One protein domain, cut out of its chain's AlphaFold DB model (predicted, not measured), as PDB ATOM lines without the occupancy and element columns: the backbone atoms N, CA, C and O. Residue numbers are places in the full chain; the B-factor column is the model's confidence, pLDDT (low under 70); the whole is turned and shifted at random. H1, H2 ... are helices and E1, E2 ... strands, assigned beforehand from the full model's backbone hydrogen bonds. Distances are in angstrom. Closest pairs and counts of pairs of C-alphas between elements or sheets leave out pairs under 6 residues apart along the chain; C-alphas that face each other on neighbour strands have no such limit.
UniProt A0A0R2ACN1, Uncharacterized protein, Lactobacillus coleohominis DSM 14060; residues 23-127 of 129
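What this domain is: This is residues 23 to 127 of the 129 residues of an uncharacterized protein of Lactobacillus coleohominis DSM 14060 (UniProt A0A0R2ACN1). A narrow slab of three parallel strands has its longest helix, H5, along one face and the short helices H3 and H4 on the other side, H3 over the sheet and H4 only grazing it. Beyond H4, away from the sheet, H2 packs on H4, and H1 lies farther out still, with a long loop leading to it from E1. The printed part has 105 residues, with five named helices and three named strands in the order E1 H1 H2 E2 H3 H4 E3 H5; the sheet's order is E1 E2 E3, and the class is mixed. The whole is compact, with a radius of gyration of the C-alphas of 13.9 A, and flat, spanning 35 by 35 by 16 A.

Where its parts are: In the sheet, E2 is residues 61 to 68, 23.2 A long, E3 is residues 95 to 102, 22.9 A, and E1 is residues 24 to 28, 13.2 A, beginning at C-alpha 24 (8.793, -18.259, 38.486). H5 is residues 115 to 126, 16.0 A long, ending at C-alpha 126 (4.750, -21.321, 30.007). H3 is residues 79 to 83 and H4 residues 85 to 89. H2 is residues 53 to 56. H1 is residues 41 to 49, 12.1 A long, beginning at C-alpha 41 (35.283, -6.401, 49.480).

How they stand to each other: E2 is the inner strand, parallel to E1 at 12 degrees, with N 27 and O 63 at 2.8 A, within hydrogen-bond range. E2 is parallel to E3 at 16 degrees, with N 64 and O 97 at 2.8 A, also within range. H5 is on the sheet over E2 at a height of 9.9 A, along the strands, at 1 degree to E2 on the local plane; the closest C-alphas of H5 and E2 are those of Phe 124 and Leu 63, 7.6 A. H3 is on the opposite face, over E2 at a height of 8.3 A, the closest C-alphas being those of Thr 82 and Gly 66, 6.2 A. H4 only grazes the sheet, with its residues 85 to 89. H3 and H4 meet only through their link. H2 is not on the sheet; it touches H4, the closest C-alphas being those of Lys 54 and Leu 89, 4.3 A. H1 is not on the sheet and touches no helix. E1, H1 H2, E2 and E2, H3 H4, E3 are strand-helix-strand units, parallel neighbour strands joined through helices, each with a right-handed crossover. In H1, H3, H4 and H5 every O i to N i+4 pair is within hydrogen-bond range; H2 is too short for one, and its one O i to N i+3 pair is within range.

The domain as a whole: The two C-alphas farthest apart are those of Ala 41 and Lys 127, 41.2 A. The printed part, residues 23 to 127, has no cut. The links E1 to H1 and E3 to H5 are long, 12 residues each. The mean pLDDT of the printed part is 93.8, and residue 39 is under 70.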
ATOM      1  N   LYS A  23       6.337 -15.649  40.825       96.62
ATOM      2  CA  LYS A  23       5.896 -17.051  40.694       96.62
ATOM      3  C   LYS A  23       6.963 -17.978  40.129       96.62
ATOM      4  O   LYS A  23       7.067 -19.127  40.546       96.62
ATOM      5  N   LYS A  24       7.750 -17.491  39.169       98.00
ATOM      6  CA  LYS A  24       8.793 -18.259  38.486       98.00
ATOM      7  C   LYS A  24       9.994 -17.364  38.221       98.00
ATOM      8  O   LYS A  24       9.820 -16.273  37.683       98.00
ATOM      9  N   GLN A  25      11.196 -17.833  38.536       97.81
ATOM     10  CA  GLN A  25      12.443 -17.129  38.238       97.81
ATOM     11  C   GLN A  25      13.383 -18.008  37.424       97.81
ATOM     12  O   GLN A  25      13.627 -19.169  37.757       97.81
ATOM     13  N   VAL A  26      13.941 -17.430  36.361       98.00
ATOM     14  CA  VAL A  26      15.041 -18.027  35.605       98.00
ATOM     15  C   VAL A  26      16.303 -17.230  35.887       98.00
ATOM     16  O   VAL A  26      16.327 -16.015  35.719       98.00
ATOM     17  N   VAL A  27      17.351 -17.934  36.289       97.38
ATOM     18  CA  VAL A  27      18.664 -17.388  36.621       97.38
ATOM     19  C   VAL A  27      19.654 -17.968  35.617       97.38
ATOM     20  O   VAL A  27      19.925 -19.165  35.643       97.38
ATOM     21  N   ILE A  28      20.157 -17.159  34.684       95.81
ATOM     22  CA  ILE A  28      21.039 -17.630  33.601       95.81
ATOM     23  C   ILE A  28      22.444 -17.087  33.823       95.81
ATOM     24  O   ILE A  28      22.598 -15.905  34.121       95.81
ATOM     25  N   ALA A  29      23.449 -17.942  33.630       90.31
ATOM     26  CA  ALA A  29      24.861 -17.567  33.634       90.31
ATOM     27  C   ALA A  29      25.328 -16.938  34.963       90.31
ATOM     28  O   ALA A  29      25.985 -15.900  34.992       90.31
ATOM     29  N   GLY A  30      24.993 -17.581  36.087       82.94
ATOM     30  CA  GLY A  30      25.450 -17.176  37.422       82.94
ATOM     31  C   GLY A  30      24.377 -16.501  38.263       82.94
ATOM     32  O   GLY A  30      23.197 -16.698  38.029       82.94
ATOM     33  N   GLY A  31      24.782 -15.716  39.260       80.56
ATOM     34  CA  GLY A  31      23.883 -15.140  40.274       80.56
ATOM     35  C   GLY A  31      24.254 -15.531  41.704       80.56
ATOM     36  O   GLY A  31      23.729 -14.947  42.639       80.56
ATOM     37  N   GLY A  32      25.173 -16.485  41.880       87.31
ATOM     38  CA  GLY A  32      25.699 -16.844  43.190       87.31
ATOM     39  C   GLY A  32      26.896 -15.996  43.614       87.31
ATOM     40  O   GLY A  32      27.750 -15.630  42.798       87.31
ATOM     41  N   LEU A  33      26.946 -15.699  44.910       87.56
ATOM     42  CA  LEU A  33      27.995 -14.899  45.546       87.56
ATOM     43  C   LEU A  33      29.120 -15.723  46.184       87.56
ATOM     44  O   LEU A  33      30.030 -15.142  46.766       87.56
ATOM     45  N   SER A  34      29.079 -17.050  46.067       87.94
ATOM     46  CA  SER A  34      30.091 -17.973  46.604       87.94
ATOM     47  C   SER A  34      30.760 -18.750  45.465       87.94
ATOM     48  O   SER A  34      30.369 -18.617  44.310       87.94
ATOM     49  N   GLY A  35      31.786 -19.559  45.744       84.69
ATOM     50  CA  GLY A  35      32.408 -20.420  44.723       84.69
ATOM     51  C   GLY A  35      33.288 -19.688  43.698       84.69
ATOM     52  O   GLY A  35      33.675 -20.272  42.683       84.69
ATOM     53  N   TRP A  36      33.605 -18.421  43.957       86.94
ATOM     54  CA  TRP A  36      34.624 -17.655  43.248       86.94
ATOM     55  C   TRP A  36      36.001 -17.932  43.859       86.94
ATOM     56  O   TRP A  36      36.121 -18.170  45.055       86.94
ATOM     57  N   THR A  37      37.061 -17.900  43.051       77.81
ATOM     58  CA  THR A  37      38.441 -18.118  43.531       77.81
ATOM     59  C   THR A  37      39.040 -16.894  44.223       77.81
ATOM     60  O   THR A  37      40.110 -16.987  44.819       77.81
ATOM     61  N   ARG A  38      38.379 -15.739  44.119       73.44
ATOM     62  CA  ARG A  38      38.754 -14.496  44.787       73.44
ATOM     63  C   ARG A  38      37.503 -13.857  45.365       73.44
ATOM     64  O   ARG A  38      36.632 -13.436  44.606       73.44
ATOM     65  N   ASP A  39      37.457 -13.751  46.683       69.62
ATOM     66  CA  ASP A  39      36.533 -12.837  47.338       69.62
ATOM     67  C   ASP A  39      37.079 -11.408  47.202       69.62
ATOM     68  O   ASP A  39      38.285 -11.161  47.259       69.62
ATOM     69  N   SER A  40      36.183 -10.455  46.968       80.50
ATOM     70  CA  SER A  40      36.502  -9.027  46.976       80.50
ATOM     71  C   SER A  40      35.635  -8.338  48.017       80.50
ATOM     72  O   SER A  40      34.532  -8.806  48.296       80.50
ATOM     73  N   ALA A  41      36.080  -7.193  48.541       86.06
ATOM     74  CA  ALA A  41      35.283  -6.401  49.480       86.06
ATOM     75  C   ALA A  41      33.874  -6.085  48.935       86.06
ATOM     76  O   ALA A  41      32.908  -6.045  49.690       86.06
ATOM     77  N   ASN A  42      33.738  -5.930  47.613       84.25
ATOM     78  CA  ASN A  42      32.444  -5.722  46.961       84.25
ATOM     79  C   ASN A  42      31.555  -6.975  46.991       84.25
ATOM     80  O   ASN A  42      30.354  -6.851  47.220       84.25
ATOM     81  N   VAL A  43      32.123  -8.169  46.781       84.19
ATOM     82  CA  VAL A  43      31.381  -9.441  46.881       84.19
ATOM     83  C   VAL A  43      30.928  -9.677  48.316       84.19
ATOM     84  O   VAL A  43      29.778 -10.053  48.519       84.19
ATOM     85  N   GLU A  44      31.783  -9.391  49.298       87.94
ATOM     86  CA  GLU A  44      31.412  -9.516  50.709       87.94
ATOM     87  C   GLU A  44      30.292  -8.539  51.070       87.94
ATOM     88  O   GLU A  44      29.269  -8.949  51.606       87.94
ATOM     89  N   LYS A  45      30.403  -7.271  50.653       90.56
ATOM     90  CA  LYS A  45      29.338  -6.278  50.849       90.56
ATOM     91  C   LYS A  45      28.012  -6.718  50.221       90.56
ATOM     92  O   LYS A  45      26.964  -6.547  50.834       90.56
ATOM     93  N   MET A  46      28.043  -7.296  49.018       90.31
ATOM     94  CA  MET A  46      26.845  -7.857  48.382       90.31
ATOM     95  C   MET A  46      26.290  -9.068  49.140       90.31
ATOM     96  O   MET A  46      25.074  -9.227  49.219       90.31
ATOM     97  N   ARG A  47      27.163  -9.918  49.690       91.25
ATOM     98  CA  ARG A  47      26.771 -11.094  50.475       91.25
ATOM     99  C   ARG A  47      26.110 -10.682  51.781       91.25
ATOM    100  O   ARG A  47      25.082 -11.252  52.116       91.25
ATOM    101  N   SER A  48      26.645  -9.663  52.454       93.44
ATOM    102  CA  SER A  48      26.011  -9.063  53.628       93.44
ATOM    103  C   SER A  48      24.686  -8.387  53.276       93.44
ATOM    104  O   SER A  48      23.726  -8.546  54.011       93.44
ATOM    105  N   HIS A  49      24.603  -7.666  52.150       94.81
ATOM    106  CA  HIS A  49      23.359  -7.004  51.727       94.81
ATOM    107  C   HIS A  49      22.217  -7.999  51.494       94.81
ATOM    108  O   HIS A  49      21.087  -7.745  51.891       94.81
ATOM    109  N   MET A  50      22.509  -9.141  50.865       95.12
ATOM    110  CA  MET A  50      21.511 -10.157  50.504       95.12
ATOM    111  C   MET A  50      21.426 -11.328  51.498       95.12
ATOM    112  O   MET A  50      20.921 -12.396  51.146       95.12
ATOM    113  N   ASP A  51      21.924 -11.171  52.725       94.38
ATOM    114  CA  ASP A  51      21.970 -12.248  53.721       94.38
ATOM    115  C   ASP A  51      20.573 -12.722  54.167       94.38
ATOM    116  O   ASP A  51      20.380 -13.893  54.518       94.38
ATOM    117  N   ASN A  52      19.594 -11.820  54.103       95.44
ATOM    118  CA  ASN A  52      18.214 -12.041  54.487       95.44
ATOM    119  C   ASN A  52      17.380 -12.674  53.367       95.44
ATOM    120  O   ASN A  52      16.285 -13.173  53.634       95.44
ATOM    121  N   LEU A  53      17.890 -12.734  52.132       96.69
ATOM    122  CA  LEU A  53      17.177 -13.292  50.982       96.69
ATOM    123  C   LEU A  53      16.672 -14.714  51.266       96.69
ATOM    124  O   LEU A  53      15.524 -15.029  50.971       96.69
ATOM    125  N   LYS A  54      17.467 -15.542  51.949       96.31
ATOM    126  CA  LYS A  54      17.083 -16.897  52.390       96.31
ATOM    127  C   LYS A  54      15.871 -16.952  53.331       96.31
ATOM    128  O   LYS A  54      15.305 -18.020  53.531       96.31
ATOM    129  N   ASN A  55      15.484 -15.833  53.937       95.56
ATOM    130  CA  ASN A  55      14.333 -15.732  54.834       95.56
ATOM    131  C   ASN A  55      13.120 -15.106  54.137       95.56
ATOM    132  O   ASN A  55      11.990 -15.458  54.478       95.56
ATOM    133  N   VAL A  56      13.346 -14.216  53.166       95.81
ATOM    134  CA  VAL A  56      12.289 -13.413  52.522       95.81
ATOM    135  C   VAL A  56      11.989 -13.801  51.077       95.81
ATOM    136  O   VAL A  56      11.001 -13.328  50.521       95.81
ATOM    137  N   TYR A  57      12.796 -14.671  50.463       97.31
ATOM    138  CA  TYR A  57      12.564 -15.115  49.094       97.31
ATOM    139  C   TYR A  57      11.147 -15.708  48.950       97.31
ATOM    140  O   TYR A  57      10.748 -16.565  49.752       97.31
ATOM    141  N   PRO A  58      10.366 -15.268  47.949       96.00
ATOM    142  CA  PRO A  58       8.991 -15.717  47.774       96.00
ATOM    143  C   PRO A  58       8.936 -17.207  47.428       96.00
ATOM    144  O   PRO A  58       9.884 -17.784  46.894       96.00
ATOM    145  N   HIS A  59       7.802 -17.848  47.706       96.44
ATOM    146  CA  HIS A  59       7.600 -19.265  47.400       96.44
ATOM    147  C   HIS A  59       7.370 -19.474  45.890       96.44
ATOM    148  O   HIS A  59       6.255 -19.696  45.427       96.44
ATOM    149  N   ALA A  60       8.451 -19.344  45.122       97.50
ATOM    150  CA  ALA A  60       8.480 -19.365  43.665       97.50
ATOM    151  C   ALA A  60       9.210 -20.603  43.129       97.50
ATOM    152  O   ALA A  60      10.092 -21.156  43.793       97.50
ATOM    153  N   ASP A  61       8.898 -21.000  41.895       98.25
ATOM    154  CA  ASP A  61       9.712 -21.967  41.158       98.25
ATOM    155  C   ASP A  61      10.999 -21.303  40.660       98.25
ATOM    156  O   ASP A  61      10.965 -20.203  40.102       98.25
ATOM    157  N   VAL A  62      12.130 -21.996  40.771       98.31
ATOM    158  CA  VAL A  62      13.435 -21.475  40.350       98.31
ATOM    159  C   VAL A  62      14.129 -22.429  39.392       98.31
ATOM    160  O   VAL A  62      14.361 -23.602  39.695       98.31
ATOM    161  N   LEU A  63      14.526 -21.893  38.240       98.38
ATOM    162  CA  LEU A  63      15.393 -22.555  37.280       98.38
ATOM    163  C   LEU A  63      16.714 -21.796  37.163       98.38
ATOM    164  O   LEU A  63      16.764 -20.691  36.632       98.38
ATOM    165  N   VAL A  64      17.799 -22.433  37.582       98.19
ATOM    166  CA  VAL A  64      19.161 -21.936  37.386       98.19
ATOM    167  C   VAL A  64      19.786 -22.636  36.183       98.19
ATOM    168  O   VAL A  64      19.780 -23.865  36.086       98.19
ATOM    169  N   ILE A  65      20.346 -21.864  35.260       98.19
ATOM    170  CA  ILE A  65      20.978 -22.339  34.032       98.19
ATOM    171  C   ILE A  65      22.437 -21.900  34.025       98.19
ATOM    172  O   ILE A  65      22.744 -20.711  34.102       98.19
ATOM    173  N   GLY A  66      23.340 -22.867  33.880       97.44
ATOM    174  CA  GLY A  66      24.771 -22.618  33.733       97.44
ATOM    175  C   GLY A  66      25.354 -23.314  32.514       97.44
ATOM    176  O   GLY A  66      24.824 -24.319  32.036       97.44
ATOM    177  N   GLY A  67      26.477 -22.791  32.038       97.44
ATOM    178  CA  GLY A  67      27.274 -23.366  30.962       97.44
ATOM    179  C   GLY A  67      28.572 -23.940  31.504       97.44
ATOM    180  O   GLY A  67      29.111 -23.461  32.499       97.44
ATOM    181  N   ASN A  68      29.068 -24.995  30.879       96.94
ATOM    182  CA  ASN A  68      30.375 -25.554  31.163       96.94
ATOM    183  C   ASN A  68      31.065 -25.872  29.839       96.94
ATOM    184  O   ASN A  68      30.651 -26.759  29.089       96.94
ATOM    185  N   THR A  69      32.137 -25.134  29.573       96.50
ATOM    186  CA  THR A  69      32.933 -25.252  28.346       96.50
ATOM    187  C   THR A  69      33.953 -26.398  28.395       96.50
ATOM    188  O   THR A  69      34.658 -26.634  27.415       96.50
ATOM    189  N   GLY A  70      33.999 -27.142  29.507       93.75
ATOM    190  CA  GLY A  70      34.882 -28.287  29.755       93.75
ATOM    191  C   GLY A  70      35.789 -28.122  30.979       93.75
ATOM    192  O   GLY A  70      36.474 -29.063  31.359       93.75
ATOM    193  N   ASN A  71      35.791 -26.948  31.613       90.94
ATOM    194  CA  ASN A  71      36.697 -26.584  32.708       90.94
ATOM    195  C   ASN A  71      35.969 -26.142  33.991       90.94
ATOM    196  O   ASN A  71      36.549 -25.467  34.837       90.94
ATOM    197  N   GLY A  72      34.683 -26.477  34.134       94.94
ATOM    198  CA  GLY A  72      33.897 -26.077  35.304       94.94
ATOM    199  C   GLY A  72      33.495 -24.599  35.295       94.94
ATOM    200  O   GLY A  72      33.223 -24.038  36.356       94.94
ATOM    201  N   SER A  73      33.452 -23.969  34.121       95.25
ATOM    202  CA  SER A  73      33.078 -22.568  33.922       95.25
ATOM    203  C   SER A  73      32.411 -22.367  32.556       95.25
ATOM    204  O   SER A  73      32.678 -23.102  31.600       95.25
ATOM    205  N   ASP A  74      31.573 -21.337  32.446       95.81
ATOM    206  CA  ASP A  74      31.061 -20.845  31.157       95.81
ATOM    207  C   ASP A  74      32.074 -19.919  30.435       95.81
ATOM    208  O   ASP A  74      31.770 -19.310  29.410       95.81
ATOM    209  N   GLY A  75      33.291 -19.794  30.975       94.50
ATOM    210  CA  GLY A  75      34.342 -18.897  30.494       94.50
ATOM    211  C   GLY A  75      34.383 -17.546  31.214       94.50
ATOM    212  O   GLY A  75      35.374 -16.833  31.081       94.50
ATOM    213  N   ARG A  76      33.360 -17.198  32.007       92.94
ATOM    214  CA  ARG A  76      33.349 -16.003  32.872       92.94
ATOM    215  C   ARG A  76      32.941 -16.315  34.307       92.94
ATOM    216  O   ARG A  76      33.536 -15.786  35.240       92.94
ATOM    217  N   VAL A  77      31.945 -17.172  34.482       93.00
ATOM    218  CA  VAL A  77      31.351 -17.530  35.765       93.00
ATOM    219  C   VAL A  77      31.692 -18.984  36.101       93.00
ATOM    220  O   VAL A  77      31.296 -19.906  35.373       93.00
ATOM    221  N   PRO A  78      32.389 -19.230  37.225       94.75
ATOM    222  CA  PRO A  78      32.608 -20.574  37.733       94.75
ATOM    223  C   PRO A  78      31.282 -21.291  37.991       94.75
ATOM    224  O   PRO A  78      30.323 -20.736  38.532       94.75
ATOM    225  N   ASN A  79      31.221 -22.578  37.671       95.19
ATOM    226  CA  ASN A  79      30.028 -23.378  37.932       95.19
ATOM    227  C   ASN A  79      29.734 -23.507  39.430       95.19
ATOM    228  O   ASN A  79      28.576 -23.687  39.794       95.19
ATOM    229  N   ALA A  80      30.748 -23.407  40.294       94.00
ATOM    230  CA  ALA A  80      30.552 -23.341  41.741       94.00
ATOM    231  C   ALA A  80      29.687 -22.128  42.131       94.00
ATOM    232  O   ALA A  80      28.692 -22.305  42.827       94.00
ATOM    233  N   ALA A  81      29.963 -20.949  41.565       93.06
ATOM    234  CA  ALA A  81      29.129 -19.761  41.754       93.06
ATOM    235  C   ALA A  81      27.722 -19.911  41.174       93.06
ATOM    236  O   ALA A  81      26.749 -19.458  41.757       93.06
ATOM    237  N   THR A  82      27.559 -20.609  40.050       94.81
ATOM    238  CA  THR A  82      26.202 -20.911  39.556       94.81
ATOM    239  C   THR A  82      25.432 -21.811  40.531       94.81
ATOM    240  O   THR A  82      24.244 -21.602  40.765       94.81
ATOM    241  N   ARG A  83      26.092 -22.813  41.122       94.44
ATOM    242  CA  ARG A  83      25.454 -23.746  42.064       94.44
ATOM    243  C   ARG A  83      25.137 -23.104  43.413       94.44
ATOM    244  O   ARG A  83      24.134 -23.475  44.018       94.44
ATOM    245  N   SER A  84      25.927 -22.122  43.847       94.19
ATOM    246  CA  SER A  84      25.746 -21.474  45.151       94.19
ATOM    247  C   SER A  84      24.485 -20.609  45.253       94.19
ATOM    248  O   SER A  84      24.156 -20.141  46.336       94.19
ATOM    249  N   VAL A  85      23.735 -20.412  44.162       96.25
ATOM    250  CA  VAL A  85      22.415 -19.759  44.220       96.25
ATOM    251  C   VAL A  85      21.491 -20.482  45.208       96.25
ATOM    252  O   VAL A  85      20.723 -19.827  45.903       96.25
ATOM    253  N   ARG A  86      21.590 -21.815  45.339       95.19
ATOM    254  CA  ARG A  86      20.777 -22.564  46.314       95.19
ATOM    255  C   ARG A  86      21.002 -22.076  47.747       95.19
ATOM    256  O   ARG A  86      20.042 -21.955  48.495       95.19
ATOM    257  N   GLU A  87      22.245 -21.773  48.109       94.19
ATOM    258  CA  GLU A  87      22.602 -21.293  49.451       94.19
ATOM    259  C   GLU A  87      21.989 -19.917  49.731       94.19
ATOM    260  O   GLU A  87      21.499 -19.674  50.829       94.19
ATOM    261  N   MET A  88      21.952 -19.040  48.722       95.50
ATOM    262  CA  MET A  88      21.361 -17.703  48.844       95.50
ATOM    263  C   MET A  88      19.846 -17.742  49.061       95.50
ATOM    264  O   MET A  88      19.309 -16.892  49.764       95.50
ATOM    265  N   LEU A  89      19.151 -18.708  48.450       96.44
ATOM    266  CA  LEU A  89      17.690 -18.815  48.538       96.44
ATOM    267  C   LEU A  89      17.215 -19.687  49.710       96.44
ATOM    268  O   LEU A  89      16.030 -19.666  50.048       96.44
ATOM    269  N   GLY A  90      18.113 -20.465  50.320       95.00
ATOM    270  CA  GLY A  90      17.770 -21.430  51.361       95.00
ATOM    271  C   GLY A  90      16.742 -22.460  50.881       95.00
ATOM    272  O   GLY A  90      16.801 -22.950  49.748       95.00
ATOM    273  N   ASP A  91      15.778 -22.769  51.747       96.06
ATOM    274  CA  ASP A  91      14.687 -23.716  51.471       96.06
ATOM    275  C   ASP A  91      13.357 -23.027  51.121       96.06
ATOM    276  O   ASP A  91      12.305 -23.660  51.090       96.06
ATOM    277  N   ARG A  92      13.383 -21.718  50.834       96.38
ATOM    278  CA  ARG A  92      12.184 -20.946  50.468       96.38
ATOM    279  C   ARG A  92      11.558 -21.318  49.120       96.38
ATOM    280  O   ARG A  92      10.322 -21.297  49.060       96.38
ATOM    281  N   PRO A  93      12.332 -21.582  48.041       97.88
ATOM    282  CA  PRO A  93      11.755 -21.869  46.731       97.88
ATOM    283  C   PRO A  93      10.772 -23.041  46.774       97.88
ATOM    284  O   PRO A  93      11.056 -24.067  47.389       97.88
ATOM    285  N   ALA A  94       9.651 -22.918  46.065       97.75
ATOM    286  CA  ALA A  94       8.685 -24.009  45.901       97.75
ATOM    287  C   ALA A  94       9.294 -25.189  45.137       97.75
ATOM    288  O   ALA A  94       9.089 -26.358  45.465       97.75
ATOM    289  N   SER A  95      10.099 -24.871  44.128       97.75
ATOM    290  CA  SER A  95      10.940 -25.826  43.427       97.75
ATOM    291  C   SER A  95      12.259 -25.164  43.053       97.75
ATOM    292  O   SER A  95      12.329 -23.959  42.811       97.75
ATOM    293  N   PHE A  96      13.330 -25.951  43.006       97.94
ATOM    294  CA  PHE A  96      14.646 -25.456  42.633       97.94
ATOM    295  C   PHE A  96      15.348 -26.468  41.734       97.94
ATOM    296  O   PHE A  96      15.650 -27.589  42.148       97.94
ATOM    297  N   ARG A  97      15.633 -26.069  40.494       97.62
ATOM    298  CA  ARG A  97      16.321 -26.906  39.512       97.62
ATOM    299  C   ARG A  97      17.543 -26.192  38.966       97.62
ATOM    300  O   ARG A  97      17.442 -25.078  38.471       97.62
ATOM    301  N   ILE A  98      18.675 -26.888  38.949       97.12
ATOM    302  CA  ILE A  98      19.860 -26.460  38.202       97.12
ATOM    303  C   ILE A  98      19.950 -27.282  36.917       97.12
ATOM    304  O   ILE A  98      19.883 -28.514  36.948       97.12
ATOM    305  N   LYS A  99      20.153 -26.619  35.778       97.62
ATOM    306  CA  LYS A  99      20.546 -27.258  34.522       97.62
ATOM    307  C   LYS A  99      21.893 -26.714  34.057       97.62
ATOM    308  O   LYS A  99      21.996 -25.583  33.596       97.62
ATOM    309  N   MET A 100      22.906 -27.576  34.115       97.19
ATOM    310  CA  MET A 100      24.201 -27.323  33.490       97.19
ATOM    311  C   MET A 100      24.198 -27.847  32.054       97.19
ATOM    312  O   MET A 100      23.899 -29.023  31.819       97.19
ATOM    313  N   PHE A 101      24.539 -26.984  31.107       97.75
ATOM    314  CA  PHE A 101      24.806 -27.352  29.723       97.75
ATOM    315  C   PHE A 101      26.308 -27.570  29.521       97.75
ATOM    316  O   PHE A 101      27.120 -26.839  30.083       97.75
ATOM    317  N   GLN A 102      26.673 -28.595  28.752       97.31
ATOM    318  CA  GLN A 102      28.055 -29.047  28.571       97.31
ATOM    319  C   GLN A 102      28.465 -28.906  27.109       97.31
ATOM    320  O   GLN A 102      27.730 -29.343  26.226       97.31
ATOM    321  N   GLY A 103      29.636 -28.330  26.856       96.06
ATOM    322  CA  GLY A 103      30.195 -28.174  25.515       96.06
ATOM    323  C   GLY A 103      30.736 -26.771  25.266       96.06
ATOM    324  O   GLY A 103      30.307 -25.800  25.890       96.06
ATOM    325  N   LYS A 104      31.676 -26.661  24.320       95.25
ATOM    326  CA  LYS A 104      32.386 -25.408  24.002       95.25
ATOM    327  C   LYS A 104      31.451 -24.262  23.592       95.25
ATOM    328  O   LYS A 104      31.817 -23.108  23.754       95.25
ATOM    329  N   GLN A 105      30.255 -24.573  23.091       93.75
ATOM    330  CA  GLN A 105      29.239 -23.598  22.692       93.75
ATOM    331  C   GLN A 105      28.454 -22.983  23.862       93.75
ATOM    332  O   GLN A 105      27.791 -21.967  23.673       93.75
ATOM    333  N   TYR A 106      28.492 -23.573  25.062       96.44
ATOM    334  CA  TYR A 106      27.789 -23.044  26.238       96.44
ATOM    335  C   TYR A 106      28.694 -22.104  27.029       96.44
ATOM    336  O   TYR A 106      28.979 -22.316  28.209       96.44
ATOM    337  N   THR A 107      29.169 -21.076  26.330       96.44
ATOM    338  CA  THR A 107      29.884 -19.951  26.926       96.44
ATOM    339  C   THR A 107      28.909 -19.008  27.630       96.44
ATOM    340  O   THR A 107      27.697 -19.092  27.427       96.44
ATOM    341  N   HIS A 108      29.437 -18.070  28.413       95.00
ATOM    342  CA  HIS A 108      28.646 -17.067  29.123       95.00
ATOM    343  C   HIS A 108      27.633 -16.345  28.217       95.00
ATOM    344  O   HIS A 108      26.446 -16.317  28.523       95.00
ATOM    345  N   SER A 109      28.072 -15.814  27.069       93.38
ATOM    346  CA  SER A 109      27.167 -15.204  26.085       93.38
ATOM    347  C   SER A 109      26.362 -16.251  25.315       93.38
ATOM    348  O   SER A 109      25.170 -16.063  25.088       93.38
ATOM    349  N   GLY A 110      26.978 -17.390  24.982       94.75
ATOM    350  CA  GLY A 110      26.342 -18.457  24.210       94.75
ATOM    351  C   GLY A 110      25.098 -19.043  24.879       94.75
ATOM    352  O   GLY A 110      24.177 -19.463  24.185       94.75
ATOM    353  N   LEU A 111      25.011 -19.026  26.214       94.88
ATOM    354  CA  LEU A 111      23.808 -19.445  26.941       94.88
ATOM    355  C   LEU A 111      22.570 -18.625  26.554       94.88
ATOM    356  O   LEU A 111      21.492 -19.198  26.414       94.88
ATOM    357  N   HIS A 112      22.728 -17.318  26.341       89.94
ATOM    358  CA  HIS A 112      21.632 -16.412  25.992       89.94
ATOM    359  C   HIS A 112      21.274 -16.436  24.505       89.94
ATOM    360  O   HIS A 112      20.316 -15.786  24.117       89.94
ATOM    361  N   GLU A 113      22.007 -17.172  23.674       91.94
ATOM    362  CA  GLU A 113      21.771 -17.266  22.225       91.94
ATOM    363  C   GLU A 113      21.423 -18.703  21.794       91.94
ATOM    364  O   GLU A 113      21.156 -18.992  20.625       91.94
ATOM    365  N   ASN A 114      21.402 -19.643  22.742       95.62
ATOM    366  CA  ASN A 114      21.254 -21.059  22.447       95.62
ATOM    367  C   ASN A 114      19.783 -21.503  22.400       95.62
ATOM    368  O   ASN A 114      19.057 -21.467  23.395       95.62
ATOM    369  N   LYS A 115      19.366 -22.060  21.256       95.88
ATOM    370  CA  LYS A 115      17.996 -22.566  21.031       95.88
ATOM    371  C   LYS A 115      17.529 -23.594  22.071       95.88
ATOM    372  O   LYS A 115      16.345 -23.633  22.398       95.88
ATOM    373  N   GLN A 116      18.420 -24.436  22.596       96.31
ATOM    374  CA  GLN A 116      18.054 -25.425  23.616       96.31
ATOM    375  C   GLN A 116      17.840 -24.781  24.986       96.31
ATOM    376  O   GLN A 116      16.933 -25.192  25.711       96.31
ATOM    377  N   VAL A 117      18.642 -23.766  25.326       97.00
ATOM    378  CA  VAL A 117      18.458 -22.968  26.545       97.00
ATOM    379  C   VAL A 117      17.114 -22.249  26.478       97.00
ATOM    380  O   VAL A 117      16.301 -22.403  27.387       97.00
ATOM    381  N   PHE A 118      16.807 -21.592  25.357       96.06
ATOM    382  CA  PHE A 118      15.499 -20.969  25.149       96.06
ATOM    383  C   PHE A 118      14.343 -21.962  25.244       96.06
ATOM    384  O   PHE A 118      13.381 -21.716  25.959       96.06
ATOM    385  N   LYS A 119      14.440 -23.133  24.604       96.44
ATOM    386  CA  LYS A 119      13.397 -24.165  24.713       96.44
ATOM    387  C   LYS A 119      13.153 -24.587  26.168       96.44
ATOM    388  O   LYS A 119      12.007 -24.802  26.556       96.44
ATOM    389  N   LEU A 120      14.211 -24.710  26.973       97.44
ATOM    390  CA  LEU A 120      14.092 -25.032  28.394       97.44
ATOM    391  C   LEU A 120      13.392 -23.913  29.176       97.44
ATOM    392  O   LEU A 120      12.481 -24.209  29.946       97.44
ATOM    393  N   ILE A 121      13.792 -22.660  28.954       97.19
ATOM    394  CA  ILE A 121      13.182 -21.477  29.577       97.19
ATOM    395  C   ILE A 121      11.696 -21.412  29.236       97.19
ATOM    396  O   ILE A 121      10.863 -21.304  30.132       97.19
ATOM    397  N   ASN A 122      11.359 -21.573  27.957       96.50
ATOM    398  CA  ASN A 122       9.984 -21.502  27.485       96.50
ATOM    399  C   ASN A 122       9.106 -22.569  28.141       96.50
ATOM    400  O   ASN A 122       7.999 -22.288  28.594       96.50
ATOM    401  N   ASN A 123       9.621 -23.796  28.227       96.81
ATOM    402  CA  ASN A 123       8.918 -24.881  28.896       96.81
ATOM    403  C   ASN A 123       8.727 -24.598  30.390       96.81
ATOM    404  O   ASN A 123       7.663 -24.880  30.923       96.81
ATOM    405  N   PHE A 124       9.740 -24.054  31.061       97.38
ATOM    406  CA  PHE A 124       9.661 -23.741  32.486       97.38
ATOM    407  C   PHE A 124       8.654 -22.624  32.790       97.38
ATOM    408  O   PHE A 124       7.901 -22.727  33.759       97.38
ATOM    409  N   LEU A 125       8.631 -21.576  31.962       96.75
ATOM    410  CA  LEU A 125       7.776 -20.409  32.170       96.75
ATOM    411  C   LEU A 125       6.318 -20.660  31.775       96.75
ATOM    412  O   LEU A 125       5.421 -20.237  32.501       96.75
ATOM    413  N   TRP A 126       6.074 -21.330  30.644       95.69
ATOM    414  CA  TRP A 126       4.750 -21.321  30.007       95.69
ATOM    415  C   TRP A 126       4.072 -22.672  29.880       95.69
ATOM    416  O   TRP A 126       2.869 -22.713  29.613       95.69
ATOM    417  N   LYS A 127       4.790 -23.787  30.039       89.06
ATOM    418  CA  LYS A 127       4.135 -25.088  29.932       89.06
ATOM    419  C   LYS A 127       3.230 -25.277  31.151       89.06
ATOM    420  O   LYS A 127       3.713 -25.357  32.277       89.06
TER     421      LYS A 127